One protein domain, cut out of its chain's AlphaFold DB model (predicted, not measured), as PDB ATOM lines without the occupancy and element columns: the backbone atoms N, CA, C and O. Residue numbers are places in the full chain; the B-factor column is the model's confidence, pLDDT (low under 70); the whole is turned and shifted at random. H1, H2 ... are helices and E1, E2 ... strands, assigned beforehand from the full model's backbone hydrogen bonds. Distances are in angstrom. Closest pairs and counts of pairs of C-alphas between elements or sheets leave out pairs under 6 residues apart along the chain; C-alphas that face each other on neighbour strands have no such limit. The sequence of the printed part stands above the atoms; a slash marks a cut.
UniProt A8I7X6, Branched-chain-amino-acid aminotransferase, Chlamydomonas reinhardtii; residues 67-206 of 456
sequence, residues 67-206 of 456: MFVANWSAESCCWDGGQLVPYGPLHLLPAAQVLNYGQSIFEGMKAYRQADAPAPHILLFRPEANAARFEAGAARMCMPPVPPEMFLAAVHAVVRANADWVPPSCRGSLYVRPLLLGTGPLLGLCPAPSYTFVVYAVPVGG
ATOM      1  N   MET A  67     -32.044-102.598 -52.004       98.06
ATOM      2  CA  MET A  67     -30.894-103.461 -52.272       98.06
ATOM      3  C   MET A  67     -31.013-104.092 -53.661       98.06
ATOM      4  O   MET A  67     -32.086-104.109 -54.251       98.06
ATOM      5  N   PHE A  68     -29.914-104.619 -54.181       98.25
ATOM      6  CA  PHE A  68     -29.893-105.425 -55.398       98.25
ATOM      7  C   PHE A  68     -29.697-106.896 -55.044       98.25
ATOM      8  O   PHE A  68     -28.896-107.200 -54.154       98.25
ATOM      9  N   VAL A  69     -30.385-107.790 -55.752       98.06
ATOM     10  CA  VAL A  69     -30.235-109.244 -55.618       98.06
ATOM     11  C   VAL A  69     -30.192-109.887 -57.001       98.06
ATOM     12  O   VAL A  69     -31.069-109.624 -57.819       98.06
ATOM     13  N   ALA A  70     -29.209-110.757 -57.227       97.19
ATOM     14  CA  ALA A  70     -29.120-111.654 -58.377       97.19
ATOM     15  C   ALA A  70     -28.789-113.075 -57.912       97.19
ATOM     16  O   ALA A  70     -28.093-113.259 -56.906       97.19
ATOM     17  N   ASN A  71     -29.245-114.076 -58.656       97.50
ATOM     18  CA  ASN A  71     -28.987-115.480 -58.358       97.50
ATOM     19  C   ASN A  71     -28.265-116.170 -59.507       97.50
ATOM     20  O   ASN A  71     -28.467-115.855 -60.676       97.50
ATOM     21  N   TRP A  72     -27.445-117.150 -59.146       97.81
ATOM     22  CA  TRP A  72     -26.769-118.045 -60.072       97.81
ATOM     23  C   TRP A  72     -27.128-119.491 -59.746       97.81
ATOM     24  O   TRP A  72     -27.206-119.856 -58.565       97.81
ATOM     25  N   SER A  73     -27.287-120.328 -60.774       95.38
ATOM     26  CA  SER A  73     -27.523-121.769 -60.621       95.38
ATOM     27  C   SER A  73     -26.524-122.601 -61.424       95.38
ATOM     28  O   SER A  73     -26.153-122.231 -62.537       95.38
ATOM     29  N   ALA A  74     -26.127-123.754 -60.883       93.81
ATOM     30  CA  ALA A  74     -25.274-124.706 -61.590       93.81
ATOM     31  C   ALA A  74     -25.992-125.407 -62.754       93.81
ATOM     32  O   ALA A  74     -25.329-125.921 -63.648       93.81
ATOM     33  N   GLU A  75     -27.328-125.435 -62.756       92.62
ATOM     34  CA  GLU A  75     -28.119-126.018 -63.845       92.62
ATOM     35  C   GLU A  75     -28.051-125.152 -65.106       92.62
ATOM     36  O   GLU A  75     -27.853-125.664 -66.205       92.62
ATOM     37  N   SER A  76     -28.189-123.834 -64.940       92.50
ATOM     38  CA  SER A  76     -28.131-122.869 -66.039       92.50
ATOM     39  C   SER A  76     -26.720-122.352 -66.322       92.50
ATOM     40  O   SER A  76     -26.478-121.773 -67.381       92.50
ATOM     41  N   CYS A  77     -25.793-122.521 -65.373       93.12
ATOM     42  CA  CYS A  77     -24.457-121.924 -65.375       93.12
ATOM     43  C   CYS A  77     -24.458-120.398 -65.583       93.12
ATOM     44  O   CYS A  77     -23.440-119.829 -65.980       93.12
ATOM     45  N   CYS A  78     -25.570-119.717 -65.296       93.06
ATOM     46  CA  CYS A  78     -25.742-118.293 -65.565       93.06
ATOM     47  C   CYS A  78     -26.374-117.541 -64.389       93.06
ATOM     48  O   CYS A  78     -27.005-118.131 -63.508       93.06
ATOM     49  N   TRP A  79     -26.176-116.224 -64.400       95.50
ATOM     50  CA  TRP A  79     -26.855-115.275 -63.525       95.50
ATOM     51  C   TRP A  79     -28.228-114.900 -64.101       95.50
ATOM     52  O   TRP A  79     -28.361-114.755 -65.312       95.50
ATOM     53  N   ASP A  80     -29.225-114.671 -63.244       92.38
ATOM     54  CA  ASP A  80     -30.595-114.273 -63.621       92.38
ATOM     55  C   ASP A  80     -30.768-112.771 -63.951       92.38
ATOM     56  O   ASP A  80     -31.890-112.286 -64.060       92.38
ATOM     57  N   GLY A  81     -29.674-112.009 -64.079       85.75
ATOM     58  CA  GLY A  81     -29.677-110.558 -64.337       85.75
ATOM     59  C   GLY A  81     -29.961-109.690 -63.102       85.75
ATOM     60  O   GLY A  81     -29.389-108.609 -62.958       85.75
ATOM     61  N   GLY A  82     -30.743-110.209 -62.155       93.38
ATOM     62  CA  GLY A  82     -31.044-109.585 -60.874       93.38
ATOM     63  C   GLY A  82     -31.942-108.347 -60.934       93.38
ATOM     64  O   GLY A  82     -32.347-107.853 -61.985       93.38
ATOM     65  N   GLN A  83     -32.273-107.831 -59.752       95.56
ATOM     66  CA  GLN A  83     -33.263-106.768 -59.581       95.56
ATOM     67  C   GLN A  83     -33.006-105.911 -58.341       95.56
ATOM     68  O   GLN A  83     -32.464-106.374 -57.335       95.56
ATOM     69  N   LEU A  84     -33.445-104.653 -58.411       96.94
ATOM     70  CA  LEU A  84     -33.584-103.775 -57.256       96.94
ATOM     71  C   LEU A  84     -34.872-104.113 -56.502       96.94
ATOM     72  O   LEU A  84     -35.966-104.070 -57.062       96.94
ATOM     73  N   VAL A  85     -34.733-104.405 -55.215       96.00
ATOM     74  CA  VAL A  85     -35.820-104.798 -54.316       96.00
ATOM     75  C   VAL A  85     -35.732-104.019 -53.003       96.00
ATOM     76  O   VAL A  85     -34.648-103.547 -52.642       96.00
ATOM     77  N   PRO A  86     -36.833-103.892 -52.241       97.06
ATOM     78  CA  PRO A  86     -36.763-103.362 -50.887       97.06
ATOM     79  C   PRO A  86     -35.764-104.154 -50.031       97.06
ATOM     80  O   PRO A  86     -35.718-105.384 -50.095       97.06
ATOM     81  N   TYR A  87     -34.973-103.458 -49.215       97.75
ATOM     82  CA  TYR A  87     -34.080-104.082 -48.247       97.75
ATOM     83  C   TYR A  87     -34.889-104.976 -47.304       97.75
ATOM     84  O   TYR A  87     -35.868-104.541 -46.695       97.75
ATOM     85  N   GLY A  88     -34.458-106.226 -47.159       96.75
ATOM     86  CA  GLY A  88     -35.210-107.227 -46.420       96.75
ATOM     87  C   GLY A  88     -34.408-108.491 -46.121       96.75
ATOM     88  O   GLY A  88     -33.221-108.576 -46.449       96.75
ATOM     89  N   PRO A  89     -35.037-109.470 -45.454       96.69
ATOM     90  CA  PRO A  89     -34.390-110.727 -45.100       96.69
ATOM     91  C   PRO A  89     -33.995-111.539 -46.341       96.69
ATOM     92  O   PRO A  89     -34.720-111.581 -47.333       96.69
ATOM     93  N   LEU A  90     -32.868-112.248 -46.247       95.38
ATOM     94  CA  LEU A  90     -32.491-113.296 -47.197       95.38
ATOM     95  C   LEU A  90     -32.984-114.647 -46.669       95.38
ATOM     96  O   LEU A  90     -32.662-115.033 -45.544       95.38
ATOM     97  N   HIS A  91     -33.751-115.372 -47.479       93.38
ATOM     98  CA  HIS A  91     -34.260-116.694 -47.125       93.38
ATOM     99  C   HIS A  91     -33.245-117.768 -47.524       93.38
ATOM    100  O   HIS A  91     -33.000-117.986 -48.707       93.38
ATOM    101  N   LEU A  92     -32.650-118.436 -46.533       96.25
ATOM    102  CA  LEU A  92     -31.655-119.488 -46.738       96.25
ATOM    103  C   LEU A  92     -32.168-120.823 -46.206       96.25
ATOM    104  O   LEU A  92     -32.754-120.892 -45.125       96.25
ATOM    105  N   LEU A  93     -31.890-121.894 -46.945       96.50
ATOM    106  CA  LEU A  93     -32.071-123.246 -46.431       96.50
ATOM    107  C   LEU A  93     -30.995-123.533 -45.369       96.50
ATOM    108  O   LEU A  93     -29.843-123.152 -45.574       96.50
ATOM    109  N   PRO A  94     -31.306-124.257 -44.275       97.38
ATOM    110  CA  PRO A  94     -30.307-124.605 -43.258       97.38
ATOM    111  C   PRO A  94     -29.084-125.346 -43.813       97.38
ATOM    112  O   PRO A  94     -27.987-125.209 -43.284       97.38
ATOM    113  N   ALA A  95     -29.259-126.099 -44.903       97.00
ATOM    114  CA  ALA A  95     -28.189-126.815 -45.595       97.00
ATOM    115  C   ALA A  95     -27.346-125.933 -46.541       97.00
ATOM    116  O   ALA A  95     -26.526-126.465 -47.284       97.00
ATOM    117  N   ALA A  96     -27.547-124.611 -46.572       97.81
ATOM    118  CA  ALA A  96     -26.766-123.713 -47.419       97.81
ATOM    119  C   ALA A  96     -25.280-123.709 -47.020       97.81
ATOM    120  O   ALA A  96     -24.944-123.625 -45.831       97.81
ATOM    121  N   GLN A  97     -24.379-123.728 -48.007       96.88
ATOM    122  CA  GLN A  97     -22.934-123.788 -47.750       96.88
ATOM    123  C   GLN A  97     -22.403-122.595 -46.961       96.88
ATOM    124  O   GLN A  97     -21.504-122.741 -46.132       96.88
ATOM    125  N   VAL A  98     -22.980-121.411 -47.168       97.50
ATOM    126  CA  VAL A  98     -22.612-120.216 -46.407       97.50
ATOM    127  C   VAL A  98     -22.847-120.377 -44.899       97.50
ATOM    128  O   VAL A  98     -22.070-119.837 -44.115       97.50
ATOM    129  N   LEU A  99     -23.866-121.142 -44.487       97.00
ATOM    130  CA  LEU A  99     -24.201-121.356 -43.075       97.00
ATOM    131  C   LEU A  99     -23.329-122.433 -42.419       97.00
ATOM    132  O   LEU A  99     -23.050-122.341 -41.227       97.00
ATOM    133  N   ASN A 100     -22.903-123.439 -43.186       96.88
ATOM    134  CA  ASN A 100     -22.225-124.623 -42.650       96.88
ATOM    135  C   ASN A 100     -20.699-124.557 -42.801       96.88
ATOM    136  O   ASN A 100     -19.977-124.885 -41.861       96.88
ATOM    137  N   TYR A 101     -20.198-124.097 -43.953       96.56
ATOM    138  CA  TYR A 101     -18.761-124.069 -44.272       96.56
ATOM    139  C   TYR A 101     -18.248-122.679 -44.672       96.56
ATOM    140  O   TYR A 101     -17.103-122.536 -45.098       96.56
ATOM    141  N   GLY A 102     -19.074-121.637 -44.526       96.06
ATOM    142  CA  GLY A 102     -18.646-120.248 -44.682       96.06
ATOM    143  C   GLY A 102     -18.201-119.874 -46.099       96.06
ATOM    144  O   GLY A 102     -17.367-118.980 -46.247       96.06
ATOM    145  N   GLN A 103     -18.728-120.540 -47.140       97.69
ATOM    146  CA  GLN A 103     -18.422-120.211 -48.538       97.69
ATOM    147  C   GLN A 103     -19.068-118.870 -48.930       97.69
ATOM    148  O   GLN A 103     -20.162-118.816 -49.498       97.69
ATOM    149  N   SER A 104     -18.400-117.773 -48.579       98.38
ATOM    150  CA  SER A 104     -18.810-116.418 -48.929       98.38
ATOM    151  C   SER A 104     -17.653-115.423 -48.954       98.38
ATOM    152  O   SER A 104     -16.666-115.523 -48.216       98.38
ATOM    153  N   ILE A 105     -17.825-114.408 -49.795       98.81
ATOM    154  CA  ILE A 105     -16.960-113.234 -49.888       98.81
ATOM    155  C   ILE A 105     -17.804-111.965 -49.816       98.81
ATOM    156  O   ILE A 105     -19.015-111.980 -50.039       98.81
ATOM    157  N   PHE A 106     -17.156-110.848 -49.512       98.75
ATOM    158  CA  PHE A 106     -17.810-109.548 -49.515       98.75
ATOM    159  C   PHE A 106     -16.876-108.450 -49.999       98.75
ATOM    160  O   PHE A 106     -15.656-108.584 -49.956       98.75
ATOM    161  N   GLU A 107     -17.459-107.322 -50.382       98.56
ATOM    162  CA  GLU A 107     -16.737-106.096 -50.683       98.56
ATOM    163  C   GLU A 107     -17.165-104.929 -49.790       98.56
ATOM    164  O   GLU A 107     -18.086-105.013 -48.979       98.56
ATOM    165  N   GLY A 108     -16.433-103.825 -49.873       97.44
ATOM    166  CA  GLY A 108     -16.721-102.633 -49.099       97.44
ATOM    167  C   GLY A 108     -16.174-101.382 -49.753       97.44
ATOM    168  O   GLY A 108     -14.958-101.161 -49.762       97.44
ATOM    169  N   MET A 109     -17.086-100.530 -50.206       98.00
ATOM    170  CA  MET A 109     -16.785 -99.210 -50.755       98.00
ATOM    171  C   MET A 109     -17.739 -98.161 -50.190       98.00
ATOM    172  O   MET A 109     -18.602 -98.461 -49.363       98.00
ATOM    173  N   LYS A 110     -17.541 -96.907 -50.587       97.69
ATOM    174  CA  LYS A 110     -18.339 -95.778 -50.122       97.69
ATOM    175  C   LYS A 110     -18.746 -94.907 -51.299       97.69
ATOM    176  O   LYS A 110     -17.948 -94.700 -52.212       97.69
ATOM    177  N   ALA A 111     -19.965 -94.392 -51.216       97.31
ATOM    178  CA  ALA A 111     -20.465 -93.314 -52.042       97.31
ATOM    179  C   ALA A 111     -20.471 -92.009 -51.234       97.31
ATOM    180  O   ALA A 111     -20.885 -91.973 -50.067       97.31
ATOM    181  N   TYR A 112     -19.991 -90.942 -51.860       94.75
ATOM    182  CA  TYR A 112     -19.725 -89.652 -51.242       94.75
ATOM    183  C   TYR A 112     -20.520 -88.572 -51.962       94.75
ATOM    184  O   TYR A 112     -20.456 -88.459 -53.183       94.75
ATOM    185  N   ARG A 113     -21.258 -87.753 -51.212       92.44
ATOM    186  CA  ARG A 113     -21.916 -86.574 -51.776       92.44
ATOM    187  C   ARG A 113     -20.913 -85.428 -51.856       92.44
ATOM    188  O   ARG A 113     -20.330 -85.071 -50.829       92.44
ATOM    189  N   GLN A 114     -20.732 -84.838 -53.037       88.62
ATOM    190  CA  GLN A 114     -19.943 -83.609 -53.159       88.62
ATOM    191  C   GLN A 114     -20.624 -82.461 -52.399       88.62
ATOM    192  O   GLN A 114     -21.852 -82.399 -52.303       88.62
ATOM    193  N   ALA A 115     -19.825 -81.576 -51.802       76.06
ATOM    194  CA  ALA A 115     -20.343 -80.363 -51.171       76.06
ATOM    195  C   ALA A 115     -20.756 -79.339 -52.244       76.06
ATOM    196  O   ALA A 115     -20.089 -79.250 -53.269       76.06
ATOM    197  N   ASP A 116     -21.827 -78.584 -51.987       62.94
ATOM    198  CA  ASP A 116     -22.158 -77.306 -52.640       62.94
ATOM    199  C   ASP A 116     -22.048 -77.257 -54.180       62.94
ATOM    200  O   ASP A 116     -21.484 -76.324 -54.748       62.94
ATOM    201  N   ALA A 117     -22.637 -78.240 -54.873       55.72
ATOM    202  CA  ALA A 117     -22.832 -78.210 -56.327       55.72
ATOM    203  C   ALA A 117     -24.310 -77.924 -56.687       55.72
ATOM    204  O   ALA A 117     -25.199 -78.479 -56.037       55.72
ATOM    205  N   PRO A 118     -24.604 -77.132 -57.742       50.12
ATOM    206  CA  PRO A 118     -25.975 -76.854 -58.204       50.12
ATOM    207  C   PRO A 118     -26.776 -78.113 -58.579       50.12
ATOM    208  O   PRO A 118     -28.000 -78.116 -58.491       50.12
ATOM    209  N   ALA A 119     -26.077 -79.187 -58.962       56.88
ATOM    210  CA  ALA A 119     -26.593 -80.544 -59.086       56.88
ATOM    211  C   ALA A 119     -25.686 -81.470 -58.250       56.88
ATOM    212  O   ALA A 119     -24.509 -81.621 -58.583       56.88
ATOM    213  N   PRO A 120     -26.160 -82.046 -57.130       60.91
ATOM    214  CA  PRO A 120     -25.309 -82.812 -56.228       60.91
ATOM    215  C   PRO A 120     -24.880 -84.127 -56.882       60.91
ATOM    216  O   PRO A 120     -25.647 -85.087 -56.944       60.91
ATOM    217  N   HIS A 121     -23.631 -84.179 -57.335       85.81
ATOM    218  CA  HIS A 121     -23.009 -85.408 -57.801       85.81
ATOM    219  C   HIS A 121     -22.663 -86.314 -56.613       85.81
ATOM    220  O   HIS A 121     -22.199 -85.866 -55.554       85.81
ATOM    221  N   ILE A 122     -22.901 -87.609 -56.799       94.06
ATOM    222  CA  ILE A 122     -22.463 -88.665 -55.890       94.06
ATOM    223  C   ILE A 122     -21.272 -89.356 -56.552       94.06
ATOM    224  O   ILE A 122     -21.351 -89.734 -57.719       94.06
ATOM    225  N   LEU A 123     -20.180 -89.510 -55.810       95.88
ATOM    226  CA  LEU A 123     -18.946 -90.133 -56.279       95.88
ATOM    227  C   LEU A 123     -18.741 -91.486 -55.599       95.88
ATOM    228  O   LEU A 123     -18.917 -91.613 -54.387       95.88
ATOM    229  N   LEU A 124     -18.316 -92.479 -56.369       97.88
ATOM    230  CA  LEU A 124     -17.729 -93.726 -55.893       97.88
ATOM    231  C   LEU A 124     -16.208 -93.616 -55.943       97.88
ATOM    232  O   LEU A 124     -15.649 -92.943 -56.804       97.88
ATOM    233  N   PHE A 125     -15.520 -94.294 -55.028       98.12
ATOM    234  CA  PHE A 125     -14.059 -94.317 -55.012       98.12
ATOM    235  C   PHE A 125     -13.533 -95.680 -55.460       98.12
ATOM    236  O   PHE A 125     -13.647 -96.653 -54.714       98.12
ATOM    237  N   ARG A 126     -12.920 -95.718 -56.649       98.31
ATOM    238  CA  ARG A 126     -12.292 -96.891 -57.285       98.31
ATOM    239  C   ARG A 126     -13.176 -98.154 -57.327       98.31
ATOM    240  O   ARG A 126     -12.676 -99.229 -56.976       98.31
ATOM    241  N   PRO A 127     -14.459 -98.066 -57.728       98.31
ATOM    242  CA  PRO A 127     -15.367 -99.215 -57.712       98.31
ATOM    243  C   PRO A 127     -14.878-100.389 -58.586       98.31
ATOM    244  O   PRO A 127     -15.096-101.544 -58.227       98.31
ATOM    245  N   GLU A 128     -14.130-100.129 -59.658       98.44
ATOM    246  CA  GLU A 128     -13.529-101.144 -60.536       98.44
ATOM    247  C   GLU A 128     -12.475-101.977 -59.797       98.44
ATOM    248  O   GLU A 128     -12.377-103.189 -59.983       98.44
ATOM    249  N   ALA A 129     -11.710-101.356 -58.892       98.56
ATOM    250  CA  ALA A 129     -10.739-102.075 -58.070       98.56
ATOM    251  C   ALA A 129     -11.433-102.991 -57.047       98.56
ATOM    252  O   ALA A 129     -10.906-104.051 -56.705       98.56
ATOM    253  N   ASN A 130     -12.618-102.599 -56.559       98.81
ATOM    254  CA  ASN A 130     -13.451-103.472 -55.738       98.81
ATOM    255  C   ASN A 130     -14.007-104.639 -56.567       98.81
ATOM    256  O   ASN A 130     -13.943-105.767 -56.089       98.81
ATOM    257  N   ALA A 131     -14.488-104.386 -57.790       98.62
ATOM    258  CA  ALA A 131     -14.988-105.423 -58.698       98.62
ATOM    259  C   ALA A 131     -13.910-106.480 -58.995       98.62
ATOM    260  O   ALA A 131     -14.127-107.666 -58.757       98.62
ATOM    261  N   ALA A 132     -12.706-106.044 -59.378       98.50
ATOM    262  CA  ALA A 132     -11.580-106.938 -59.657       98.50
ATOM    263  C   ALA A 132     -11.172-107.783 -58.434       98.50
ATOM    264  O   ALA A 132     -10.881-108.974 -58.546       98.50
ATOM    265  N   ARG A 133     -11.173-107.195 -57.227       98.44
ATOM    266  CA  ARG A 133     -10.871-107.949 -55.998       98.44
ATOM    267  C   ARG A 133     -11.990-108.928 -55.631       98.44
ATOM    268  O   ARG A 133     -11.699-109.990 -55.081       98.44
ATOM    269  N   PHE A 134     -13.243-108.583 -55.920       98.69
ATOM    270  CA  PHE A 134     -14.394-109.454 -55.706       98.69
ATOM    271  C   PHE A 134     -14.344-110.677 -56.626       98.69
ATOM    272  O   PHE A 134     -14.475-111.801 -56.148       98.69
ATOM    273  N   GLU A 135     -14.041-110.474 -57.909       98.38
ATOM    274  CA  GLU A 135     -13.829-111.542 -58.890       98.38
ATOM    275  C   GLU A 135     -12.671-112.470 -58.485       98.38
ATOM    276  O   GLU A 135     -12.844-113.688 -58.390       98.38
ATOM    277  N   ALA A 136     -11.509-111.906 -58.137       97.69
ATOM    278  CA  ALA A 136     -10.368-112.689 -57.658       97.69
ATOM    279  C   ALA A 136     -10.706-113.499 -56.392       97.69
ATOM    280  O   ALA A 136     -10.252-114.634 -56.219       97.69
ATOM    281  N   GLY A 137     -11.530-112.932 -55.505       98.00
ATOM    282  CA  GLY A 137     -12.027-113.623 -54.322       98.00
ATOM    283  C   GLY A 137     -12.972-114.775 -54.653       98.00
ATOM    284  O   GLY A 137     -12.873-115.830 -54.024       98.00
ATOM    285  N   ALA A 138     -13.842-114.606 -55.651       98.38
ATOM    286  CA  ALA A 138     -14.752-115.654 -56.105       98.38
ATOM    287  C   ALA A 138     -13.955-116.843 -56.651       98.38
ATOM    288  O   ALA A 138     -14.161-117.975 -56.210       98.38
ATOM    289  N   ALA A 139     -12.948-116.572 -57.488       97.69
ATOM    290  CA  ALA A 139     -12.030-117.591 -57.986       97.69
ATOM    291  C   ALA A 139     -11.310-118.328 -56.842       97.69
ATOM    292  O   ALA A 139     -11.276-119.559 -56.811       97.69
ATOM    293  N   ARG A 140     -10.782-117.597 -55.847       97.00
ATOM    294  CA  ARG A 140     -10.085-118.206 -54.700       97.00
ATOM    295  C   ARG A 140     -10.993-119.086 -53.837       97.00
ATOM    296  O   ARG A 140     -10.505-120.048 -53.248       97.00
ATOM    297  N   MET A 141     -12.281-118.763 -53.758       97.50
ATOM    298  CA  MET A 141     -13.274-119.483 -52.952       97.50
ATOM    299  C   MET A 141     -14.077-120.526 -53.753       97.50
ATOM    300  O   MET A 141     -15.066-121.054 -53.234       97.50
ATOM    301  N   CYS A 142     -13.670-120.834 -54.996       97.12
ATOM    302  CA  CYS A 142     -14.409-121.696 -55.932       97.12
ATOM    303  C   CYS A 142     -15.892-121.303 -56.038       97.12
ATOM    304  O   CYS A 142     -16.784-122.129 -55.848       97.12
ATOM    305  N   MET A 143     -16.150-120.020 -56.270       98.25
ATOM    306  CA  MET A 143     -17.481-119.457 -56.482       98.25
ATOM    307  C   MET A 143     -17.591-118.980 -57.938       98.25
ATOM    308  O   MET A 143     -16.571-118.579 -58.506       98.25
ATOM    309  N   PRO A 144     -18.788-118.997 -58.550       97.38
ATOM    310  CA  PRO A 144     -18.983-118.427 -59.874       97.38
ATOM    311  C   PRO A 144     -18.624-116.936 -59.837       97.38
ATOM    312  O   PRO A 144     -19.029-116.234 -58.900       97.38
ATOM    313  N   PRO A 145     -17.854-116.436 -60.817       96.00
ATOM    314  CA  PRO A 145     -17.538-115.021 -60.876       96.00
ATOM    315  C   PRO A 145     -18.823-114.218 -61.107       96.00
ATOM    316  O   PRO A 145     -19.676-114.592 -61.916       96.00
ATOM    317  N   VAL A 146     -18.962-113.109 -60.380       97.12
ATOM    318  CA  VAL A 146     -19.903-112.050 -60.753       97.12
ATOM    319  C   VAL A 146     -19.196-111.212 -61.812       97.12
ATOM    320  O   VAL A 146     -18.130-110.677 -61.493       97.12
ATOM    321  N   PRO A 147     -19.743-111.090 -63.033       95.69
ATOM    322  CA  PRO A 147     -19.105-110.295 -64.072       95.69
ATOM    323  C   PRO A 147     -18.864-108.850 -63.594       95.69
ATOM    324  O   PRO A 147     -19.761-108.272 -62.961       95.69
ATOM    325  N   PRO A 148     -17.677-108.254 -63.827       95.88
ATOM    326  CA  PRO A 148     -17.359-106.909 -63.344       95.88
ATOM    327  C   PRO A 148     -18.399-105.846 -63.728       95.88
ATOM    328  O   PRO A 148     -18.736-104.987 -62.915       95.88
ATOM    329  N   GLU A 149     -18.971-105.937 -64.924       94.19
ATOM    330  CA  GLU A 149     -20.059-105.095 -65.415       94.19
ATOM    331  C   GLU A 149     -21.325-105.208 -64.560       94.19
ATOM    332  O   GLU A 149     -21.910-104.190 -64.192       94.19
ATOM    333  N   MET A 150     -21.715-106.425 -64.167       95.44
ATOM    334  CA  MET A 150     -22.881-106.675 -63.323       95.44
ATOM    335  C   MET A 150     -22.632-106.112 -61.929       95.44
ATOM    336  O   MET A 150     -23.508-105.474 -61.346       95.44
ATOM    337  N   PHE A 151     -21.422-106.307 -61.404       97.94
ATOM    338  CA  PHE A 151     -21.022-105.760 -60.117       97.94
ATOM    339  C   PHE A 151     -21.118-104.227 -60.109       97.94
ATOM    340  O   PHE A 151     -21.730-103.651 -59.207       97.94
ATOM    341  N   LEU A 152     -20.542-103.561 -61.115       96.81
ATOM    342  CA  LEU A 152     -20.560-102.103 -61.228       96.81
ATOM    343  C   LEU A 152     -21.982-101.578 -61.449       96.81
ATOM    344  O   LEU A 152     -22.397-100.650 -60.752       96.81
ATOM    345  N   ALA A 153     -22.759-102.208 -62.334       95.12
ATOM    346  CA  ALA A 153     -24.157-101.866 -62.571       95.12
ATOM    347  C   ALA A 153     -24.987-101.954 -61.283       95.12
ATOM    348  O   ALA A 153     -25.690-101.001 -60.944       95.12
ATOM    349  N   ALA A 154     -24.853-103.045 -60.523       97.19
ATOM    350  CA  ALA A 154     -25.541-103.234 -59.250       97.19
ATOM    351  C   ALA A 154     -25.134-102.181 -58.206       97.19
ATOM    352  O   ALA A 154     -25.997-101.608 -57.538       97.19
ATOM    353  N   VAL A 155     -23.836-101.870 -58.081       97.88
ATOM    354  CA  VAL A 155     -23.350-100.817 -57.173       97.88
ATOM    355  C   VAL A 155     -23.927 -99.453 -57.550       97.88
ATOM    356  O   VAL A 155     -24.474 -98.764 -56.685       97.88
ATOM    357  N   HIS A 156     -23.847 -99.062 -58.824       96.19
ATOM    358  CA  HIS A 156     -24.387 -97.788 -59.299       96.19
ATOM    359  C   HIS A 156     -25.903 -97.709 -59.093       96.19
ATOM    360  O   HIS A 156     -26.404 -96.698 -58.600       96.19
ATOM    361  N   ALA A 157     -26.628 -98.781 -59.413       95.69
ATOM    362  CA  ALA A 157     -28.072 -98.868 -59.253       95.69
ATOM    363  C   ALA A 157     -28.501 -98.734 -57.784       95.69
ATOM    364  O   ALA A 157     -29.387 -97.938 -57.477       95.69
ATOM    365  N   VAL A 158     -27.828 -99.428 -56.858       97.44
ATOM    366  CA  VAL A 158     -28.108 -99.321 -55.417       97.44
ATOM    367  C   VAL A 158     -27.807 -97.921 -54.897       97.44
ATOM    368  O   VAL A 158     -28.605 -97.373 -54.141       97.44
ATOM    369  N   VAL A 159     -26.696 -97.302 -55.296       97.00
ATOM    370  CA  VAL A 159     -26.393 -95.931 -54.860       97.00
ATOM    371  C   VAL A 159     -27.414 -94.937 -55.412       97.00
ATOM    372  O   VAL A 159     -27.874 -94.072 -54.670       97.00
ATOM    373  N   ARG A 160     -27.818 -95.087 -56.678       95.25
ATOM    374  CA  ARG A 160     -28.828 -94.240 -57.319       95.25
ATOM    375  C   ARG A 160     -30.196 -94.369 -56.652       95.25
ATOM    376  O   ARG A 160     -30.805 -93.354 -56.325       95.25
ATOM    377  N   ALA A 161     -30.663 -95.596 -56.427       95.00
ATOM    378  CA  ALA A 161     -31.943 -95.866 -55.775       95.00
ATOM    379  C   ALA A 161     -31.980 -95.335 -54.334       95.00
ATOM    380  O   ALA A 161     -33.027 -94.926 -53.843       95.00
ATOM    381  N   ASN A 162     -30.822 -95.279 -53.673       95.50
ATOM    382  CA  ASN A 162     -30.674 -94.784 -52.308       95.50
ATOM    383  C   ASN A 162     -30.017 -93.395 -52.242       95.50
ATOM    384  O   ASN A 162     -29.383 -93.059 -51.240       95.50
ATOM    385  N   ALA A 163     -30.145 -92.574 -53.288       94.00
ATOM    386  CA  ALA A 163     -29.443 -91.295 -53.371       94.00
ATOM    387  C   ALA A 163     -29.747 -90.368 -52.189       94.00
ATOM    388  O   ALA A 163     -28.835 -89.726 -51.674       94.00
ATOM    389  N   ASP A 164     -30.989 -90.331 -51.704       91.44
ATOM    390  CA  ASP A 164     -31.391 -89.502 -50.556       91.44
ATOM    391  C   ASP A 164     -30.763 -89.972 -49.235       91.44
ATOM    392  O   ASP A 164     -30.571 -89.184 -48.308       91.44
ATOM    393  N   TRP A 165     -30.357 -91.243 -49.177       93.81
ATOM    394  CA  TRP A 165     -29.669 -91.863 -48.047       93.81
ATOM    395  C   TRP A 165     -28.149 -91.696 -48.104       93.81
ATOM    396  O   TRP A 165     -27.454 -92.155 -47.197       93.81
ATOM    397  N   VAL A 166     -27.603 -91.007 -49.114       93.56
ATOM    398  CA  VAL A 166     -26.204 -90.562 -49.083       93.56
ATOM    399  C   VAL A 166     -26.092 -89.344 -48.164       93.56
ATOM    400  O   VAL A 166     -26.638 -88.285 -48.510       93.56
ATOM    401  N   PRO A 167     -25.384 -89.445 -47.017       91.12
ATOM    402  CA  PRO A 167     -25.281 -88.340 -46.077       91.12
ATOM    403  C   PRO A 167     -24.720 -87.074 -46.731       91.12
ATOM    404  O   PRO A 167     -23.895 -87.158 -47.646       91.12
ATOM    405  N   PRO A 168     -25.121 -85.886 -46.250       86.25
ATOM    406  CA  PRO A 168     -24.431 -84.647 -46.580       86.25
ATOM    407  C   PRO A 168     -22.923 -84.762 -46.316       86.25
ATOM    408  O   PRO A 168     -22.504 -85.457 -45.388       86.25
ATOM    409  N   SER A 169     -22.112 -84.043 -47.094       76.56
ATOM    410  CA  SER A 169     -20.644 -84.191 -47.139       76.56
ATOM    411  C   SER A 169     -19.921 -83.995 -45.791       76.56
ATOM    412  O   SER A 169     -18.797 -84.462 -45.612       76.56
ATOM    413  N   CYS A 170     -20.551 -83.311 -44.833       72.56
ATOM    414  CA  CYS A 170     -20.047 -83.095 -43.475       72.56
ATOM    415  C   CYS A 170     -20.545 -84.129 -42.447       72.56
ATOM    416  O   CYS A 170     -20.025 -84.184 -41.336       72.56
ATOM    417  N   ARG A 171     -21.545 -84.950 -42.793       80.19
ATOM    418  CA  ARG A 171     -22.167 -85.931 -41.888       80.19
ATOM    419  C   ARG A 171     -21.635 -87.345 -42.079       80.19
ATOM    420  O   ARG A 171     -21.614 -88.113 -41.117       80.19
ATOM    421  N   GLY A 172     -21.183 -87.693 -43.283       89.56
ATOM    422  CA  GLY A 172     -20.632 -89.015 -43.550       89.56
ATOM    423  C   GLY A 172     -20.715 -89.439 -45.011       89.56
ATOM    424  O   GLY A 172     -20.648 -88.620 -45.919       89.56
ATOM    425  N   SER A 173     -20.860 -90.744 -45.217       94.31
ATOM    426  CA  SER A 173     -20.876 -91.391 -46.535       94.31
ATOM    427  C   SER A 173     -21.862 -92.556 -46.541       94.31
ATOM    428  O   SER A 173     -22.186 -93.082 -45.476       94.31
ATOM    429  N   LEU A 174     -22.309 -92.995 -47.714       96.75
ATOM    430  CA  LEU A 174     -23.095 -94.219 -47.843       96.75
ATOM    431  C   LEU A 174     -22.141 -95.396 -48.051       96.75
ATOM    432  O   LEU A 174     -21.437 -95.450 -49.055       96.75
ATOM    433  N   TYR A 175     -22.076 -96.323 -47.099       98.25
ATOM    434  CA  TYR A 175     -21.270 -97.530 -47.247       98.25
ATOM    435  C   TYR A 175     -22.026 -98.542 -48.106       98.25
ATOM    436  O   TYR A 175     -23.150 -98.897 -47.772       98.25
ATOM    437  N   VAL A 176     -21.401 -99.030 -49.175       98.62
ATOM    438  CA  VAL A 176     -21.974-100.016 -50.098       98.62
ATOM    439  C   VAL A 176     -21.311-101.370 -49.851       98.62
ATOM    440  O   VAL A 176     -20.079-101.476 -49.823       98.62
ATOM    441  N   ARG A 177     -22.131-102.403 -49.647       98.69
ATOM    442  CA  ARG A 177     -21.729-103.764 -49.281       98.69
ATOM    443  C   ARG A 177     -22.238-104.773 -50.316       98.69
ATOM    444  O   ARG A 177     -23.371-105.239 -50.208       98.69
ATOM    445  N   PRO A 178     -21.384-105.151 -51.276       98.81
ATOM    446  CA  PRO A 178     -21.574-106.350 -52.076       98.81
ATOM    447  C   PRO A 178     -21.267-107.616 -51.259       98.81
ATOM    448  O   PRO A 178     -20.295-107.640 -50.498       98.81
ATOM    449  N   LEU A 179     -22.068-108.663 -51.429       98.81
ATOM    450  CA  LEU A 179     -21.930-109.994 -50.837       98.81
ATOM    451  C   LEU A 179     -22.095-111.045 -51.934       98.81
ATOM    452  O   LEU A 179     -22.999-110.916 -52.752       98.81
ATOM    453  N   LEU A 180     -21.291-112.105 -51.912       98.81
ATOM    454  CA  LEU A 180     -21.532-113.313 -52.701       98.81
ATOM    455  C   LEU A 180     -21.605-114.496 -51.741       98.81
ATOM    456  O   LEU A 180     -20.679-114.731 -50.961       98.81
ATOM    457  N   LEU A 181     -22.731-115.208 -51.773       98.75
ATOM    458  CA  LEU A 181     -23.096-116.227 -50.793       98.75
ATOM    459  C   LEU A 181     -23.344-117.562 -51.503       98.75
ATOM    460  O   LEU A 181     -24.130-117.601 -52.444       98.75
ATOM    461  N   GLY A 182     -22.722-118.654 -51.046       98.25
ATOM    462  CA  GLY A 182     -23.089-120.015 -51.464       98.25
ATOM    463  C   GLY A 182     -24.407-120.441 -50.817       98.25
ATOM    464  O   GLY A 182     -24.411-120.928 -49.684       98.25
ATOM    465  N   THR A 183     -25.525-120.209 -51.502       98.00
ATOM    466  CA  THR A 183     -26.886-120.372 -50.961       98.00
ATOM    467  C   THR A 183     -27.501-121.740 -51.237       98.00
ATOM    468  O   THR A 183     -28.453-122.124 -50.558       98.00
ATOM    469  N   GLY A 184     -26.943-122.492 -52.186       96.25
ATOM    470  CA  GLY A 184     -27.451-123.804 -52.572       96.25
ATOM    471  C   GLY A 184     -27.366-124.846 -51.450       96.25
ATOM    472  O   GLY A 184     -26.357-124.886 -50.736       96.25
ATOM    473  N   PRO A 185     -28.401-125.694 -51.279       95.56
ATOM    474  CA  PRO A 185     -28.459-126.671 -50.198       95.56
ATOM    475  C   PRO A 185     -27.561-127.874 -50.493       95.56
ATOM    476  O   PRO A 185     -27.853-128.672 -51.383       95.56
ATOM    477  N   LEU A 186     -26.482-128.031 -49.728       92.56
ATOM    478  CA  LEU A 186     -25.578-129.169 -49.853       92.56
ATOM    479  C   LEU A 186     -24.743-129.345 -48.581       92.56
ATOM    480  O   LEU A 186     -23.973-128.464 -48.232       92.56
ATOM    481  N   LEU A 187     -24.851-130.498 -47.914       93.50
ATOM    482  CA  LEU A 187     -23.993-130.824 -46.761       93.50
ATOM    483  C   LEU A 187     -22.643-131.438 -47.164       93.50
ATOM    484  O   LEU A 187     -21.743-131.550 -46.341       93.50
ATOM    485  N   GLY A 188     -22.487-131.874 -48.415       94.31
ATOM    486  CA  GLY A 188     -21.189-132.316 -48.917       94.31
ATOM    487  C   GLY A 188     -20.200-131.150 -48.992       94.31
ATOM    488  O   GLY A 188     -20.578-130.032 -49.341       94.31
ATOM    489  N   LEU A 189     -18.923-131.400 -48.695       94.44
ATOM    490  CA  LEU A 189     -17.879-130.379 -48.809       94.44
ATOM    491  C   LEU A 189     -17.424-130.226 -50.269       94.44
ATOM    492  O   LEU A 189     -16.449-130.838 -50.703       94.44
ATOM    493  N   CYS A 190     -18.141-129.404 -51.025       94.00
ATOM    494  CA  CYS A 190     -17.791-128.973 -52.380       94.00
ATOM    495  C   CYS A 190     -18.480-127.629 -52.705       94.00
ATOM    496  O   CYS A 190     -19.266-127.143 -51.889       94.00
ATOM    497  N   PRO A 191     -18.179-126.971 -53.839       96.06
ATOM    498  CA  PRO A 191     -18.832-125.713 -54.201       96.06
ATOM    499  C   PRO A 191     -20.366-125.807 -54.187       96.06
ATOM    500  O   PRO A 191     -20.929-126.820 -54.601       96.06
ATOM    501  N   ALA A 192     -21.035-124.763 -53.687       97.25
ATOM    502  CA  ALA A 192     -22.494-124.715 -53.625       97.25
ATOM    503  C   ALA A 192     -23.134-124.874 -55.023       97.25
ATOM    504  O   ALA A 192     -22.602-124.355 -56.002       97.25
ATOM    505  N   PRO A 193     -24.304-125.527 -55.140       96.94
ATOM    506  CA  PRO A 193     -24.997-125.663 -56.426       96.94
ATOM    507  C   PRO A 193     -25.706-124.373 -56.879       96.94
ATOM    508  O   PRO A 193     -26.111-124.263 -58.033       96.94
ATOM    509  N   SER A 194     -25.865-123.389 -55.992       97.94
ATOM    510  CA  SER A 194     -26.418-122.073 -56.317       97.94
ATOM    511  C   SER A 194     -25.821-120.989 -55.424       97.94
ATOM    512  O   SER A 194     -25.360-121.264 -54.308       97.94
ATOM    513  N   TYR A 195     -25.834-119.756 -55.920       98.56
ATOM    514  CA  TYR A 195     -25.253-118.601 -55.246       98.56
ATOM    515  C   TYR A 195     -26.175-117.393 -55.341       98.56
ATOM    516  O   TYR A 195     -26.933-117.250 -56.297       98.56
ATOM    517  N   THR A 196     -26.064-116.498 -54.365       98.62
ATOM    518  CA  THR A 196     -26.779-115.221 -54.362       98.62
ATOM    519  C   THR A 196     -25.773-114.084 -54.239       98.62
ATOM    520  O   THR A 196     -24.966-114.052 -53.302       98.62
ATOM    521  N   PHE A 197     -25.824-113.157 -55.194       98.75
ATOM    522  CA  PHE A 197     -25.104-111.891 -55.182       98.75
ATOM    523  C   PHE A 197     -26.043-110.795 -54.681       98.75
ATOM    524  O   PHE A 197     -27.140-110.619 -55.206       98.75
ATOM    525  N   VAL A 198     -25.626-110.069 -53.646       98.56
ATOM    526  CA  VAL A 198     -26.426-109.010 -53.019       98.56
ATOM    527  C   VAL A 198     -25.599-107.745 -52.920       98.56
ATOM    528  O   VAL A 198     -24.450-107.802 -52.492       98.56
ATOM    529  N   VAL A 199     -26.188-106.593 -53.227       98.75
ATOM    530  CA  VAL A 199     -25.597-105.288 -52.913       98.75
ATOM    531  C   VAL A 199     -26.581-104.501 -52.065       98.75
ATOM    532  O   VAL A 199     -27.688-104.211 -52.499       98.75
ATOM    533  N   TYR A 200     -26.179-104.128 -50.855       98.62
ATOM    534  CA  TYR A 200     -26.970-103.246 -49.995       98.62
ATOM    535  C   TYR A 200     -26.131-102.071 -49.507       98.62
ATOM    536  O   TYR A 200     -24.906-102.053 -49.663       98.62
ATOM    537  N   ALA A 201     -26.784-101.075 -48.912       98.38
ATOM    538  CA  ALA A 201     -26.112 -99.874 -48.453       98.38
ATOM    539  C   ALA A 201     -26.537 -99.459 -47.041       98.38
ATOM    540  O   ALA A 201     -27.660 -99.716 -46.616       98.38
ATOM    541  N   VAL A 202     -25.623 -98.822 -46.308       97.50
ATOM    542  CA  VAL A 202     -25.845 -98.323 -44.944       97.50
ATOM    543  C   VAL A 202     -25.170 -96.953 -44.804       97.50
ATOM    544  O   VAL A 202     -23.958 -96.859 -45.031       97.50
ATOM    545  N   PRO A 203     -25.883 -95.870 -44.445       95.81
ATOM    546  CA  PRO A 203     -25.255 -94.586 -44.161       95.81
ATOM    547  C   PRO A 203     -24.343 -94.707 -42.939       95.81
ATOM    548  O   PRO A 203     -24.744 -95.219 -41.899       95.81
ATOM    549  N   VAL A 204     -23.106 -94.223 -43.041       93.38
ATOM    550  CA  VAL A 204     -22.107 -94.254 -41.963       93.38
ATOM    551  C   VAL A 204     -21.590 -92.852 -41.664       93.38
ATOM    552  O   VAL A 204     -21.399 -92.047 -42.576       93.38
ATOM    553  N   GLY A 205     -21.343 -92.569 -40.384       87.31
ATOM    554  CA  GLY A 205     -20.866 -91.263 -39.931       87.31
ATOM    555  C   GLY A 205     -19.408 -90.975 -40.278       87.31
ATOM    556  O   GLY A 205     -18.598 -91.883 -40.492       87.31
ATOM    557  N   GLY A 206     -19.071 -89.684 -40.300       77.81
ATOM    558  CA  GLY A 206     -17.686 -89.220 -40.354       77.81
ATOM    559  C   GLY A 206     -16.883 -89.678 -39.131       77.81
ATOM    560  O   GLY A 206     -17.381 -89.679 -38.008       77.81
TER     561      GLY A 206
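This is residues 67 to 206 of the 456 residues of the protein "Branched-chain-amino-acid aminotransferase" of Chlamydomonas reinhardtii (UniProt A8I7X6). A long, twisted antiparallel sheet, built on the hairpin of its two longest strands, E6 and E7, curls round helix H3, while H2 lies over the same face along E3. The E4 and E5 hairpin lengthens one end with its loop, and the link from E6 to E7 makes the other. The printed part has 140 residues, with three named helices and seven named strands in the order E1, E2, H1, E3, E4, E5, H2, H3, E6, E7; the class is mixed, helices and strands. The sheet is branched at E6, which has three neighbours. The whole is compact, with a radius of gyration of the C-alphas of 16.1 A, and spans 55 by 26 by 24 A.

E7, residues 194 to 205, is 35.3 A long and ends at C-alpha 205 (-20.866, -91.263, -39.931). E6, residues 172 to 182, is 32.1 A long. E1, residues 67 to 73, is 20.4 A long and begins at C-alpha 67 (-30.894, -103.461, -52.272). The shorter strands are E2, residues 83 to 86, E3, residues 104 to 106, E4, residues 109 to 113, and E5, residues 122 to 125. H2, residues 127 to 140, is 19.9 A long, H3, residues 148 to 161, 19.8 A, and H1, residues 97 to 100, 5.2 A.

E6 and E7 form a hairpin, with N 179 and O 198 2.7 A apart, within hydrogen-bond range. E3 and E4 lie on one side of E6, E7 on the other side; N 105 and O 180 are 3.1 A apart, N 111 and O 174 2.8 A. E3 runs on into E4 at 29 degrees. E5 pairs with E4, N 112 to O 123 at 2.8 A. E1 pairs with E7, N 70 to O 197 at 2.9 A, and with E2, N 67 to O 85 at 2.8 A. The sheet curls round H3, whose closest C-alphas to E7 are Val 155 and Val 199, 6.6 A apart. H2 is on the same face, at a height of 8.8 A over the sheet. H2 and H3 touch at a steep tilt of 51 degrees, opposite ways, through residues 148 to 152 of H3 alone; the closest C-alphas, of Ala 131 and Pro 148, are 5.4 A apart. H1 is only just at the sheet's level, with a height of 3.8 A. Every O i to N i+4 pair in H2 and H3 is within hydrogen-bond range; H1 is too short for one.

The C-alphas of Pro 118 and Gly 188 are the two farthest apart, 56.4 A. The printed part has no cut, and its long link is E6 to E7, with 11 residues. The mean pLDDT of the printed part is 94.1; residues 116 to 120 are under 70.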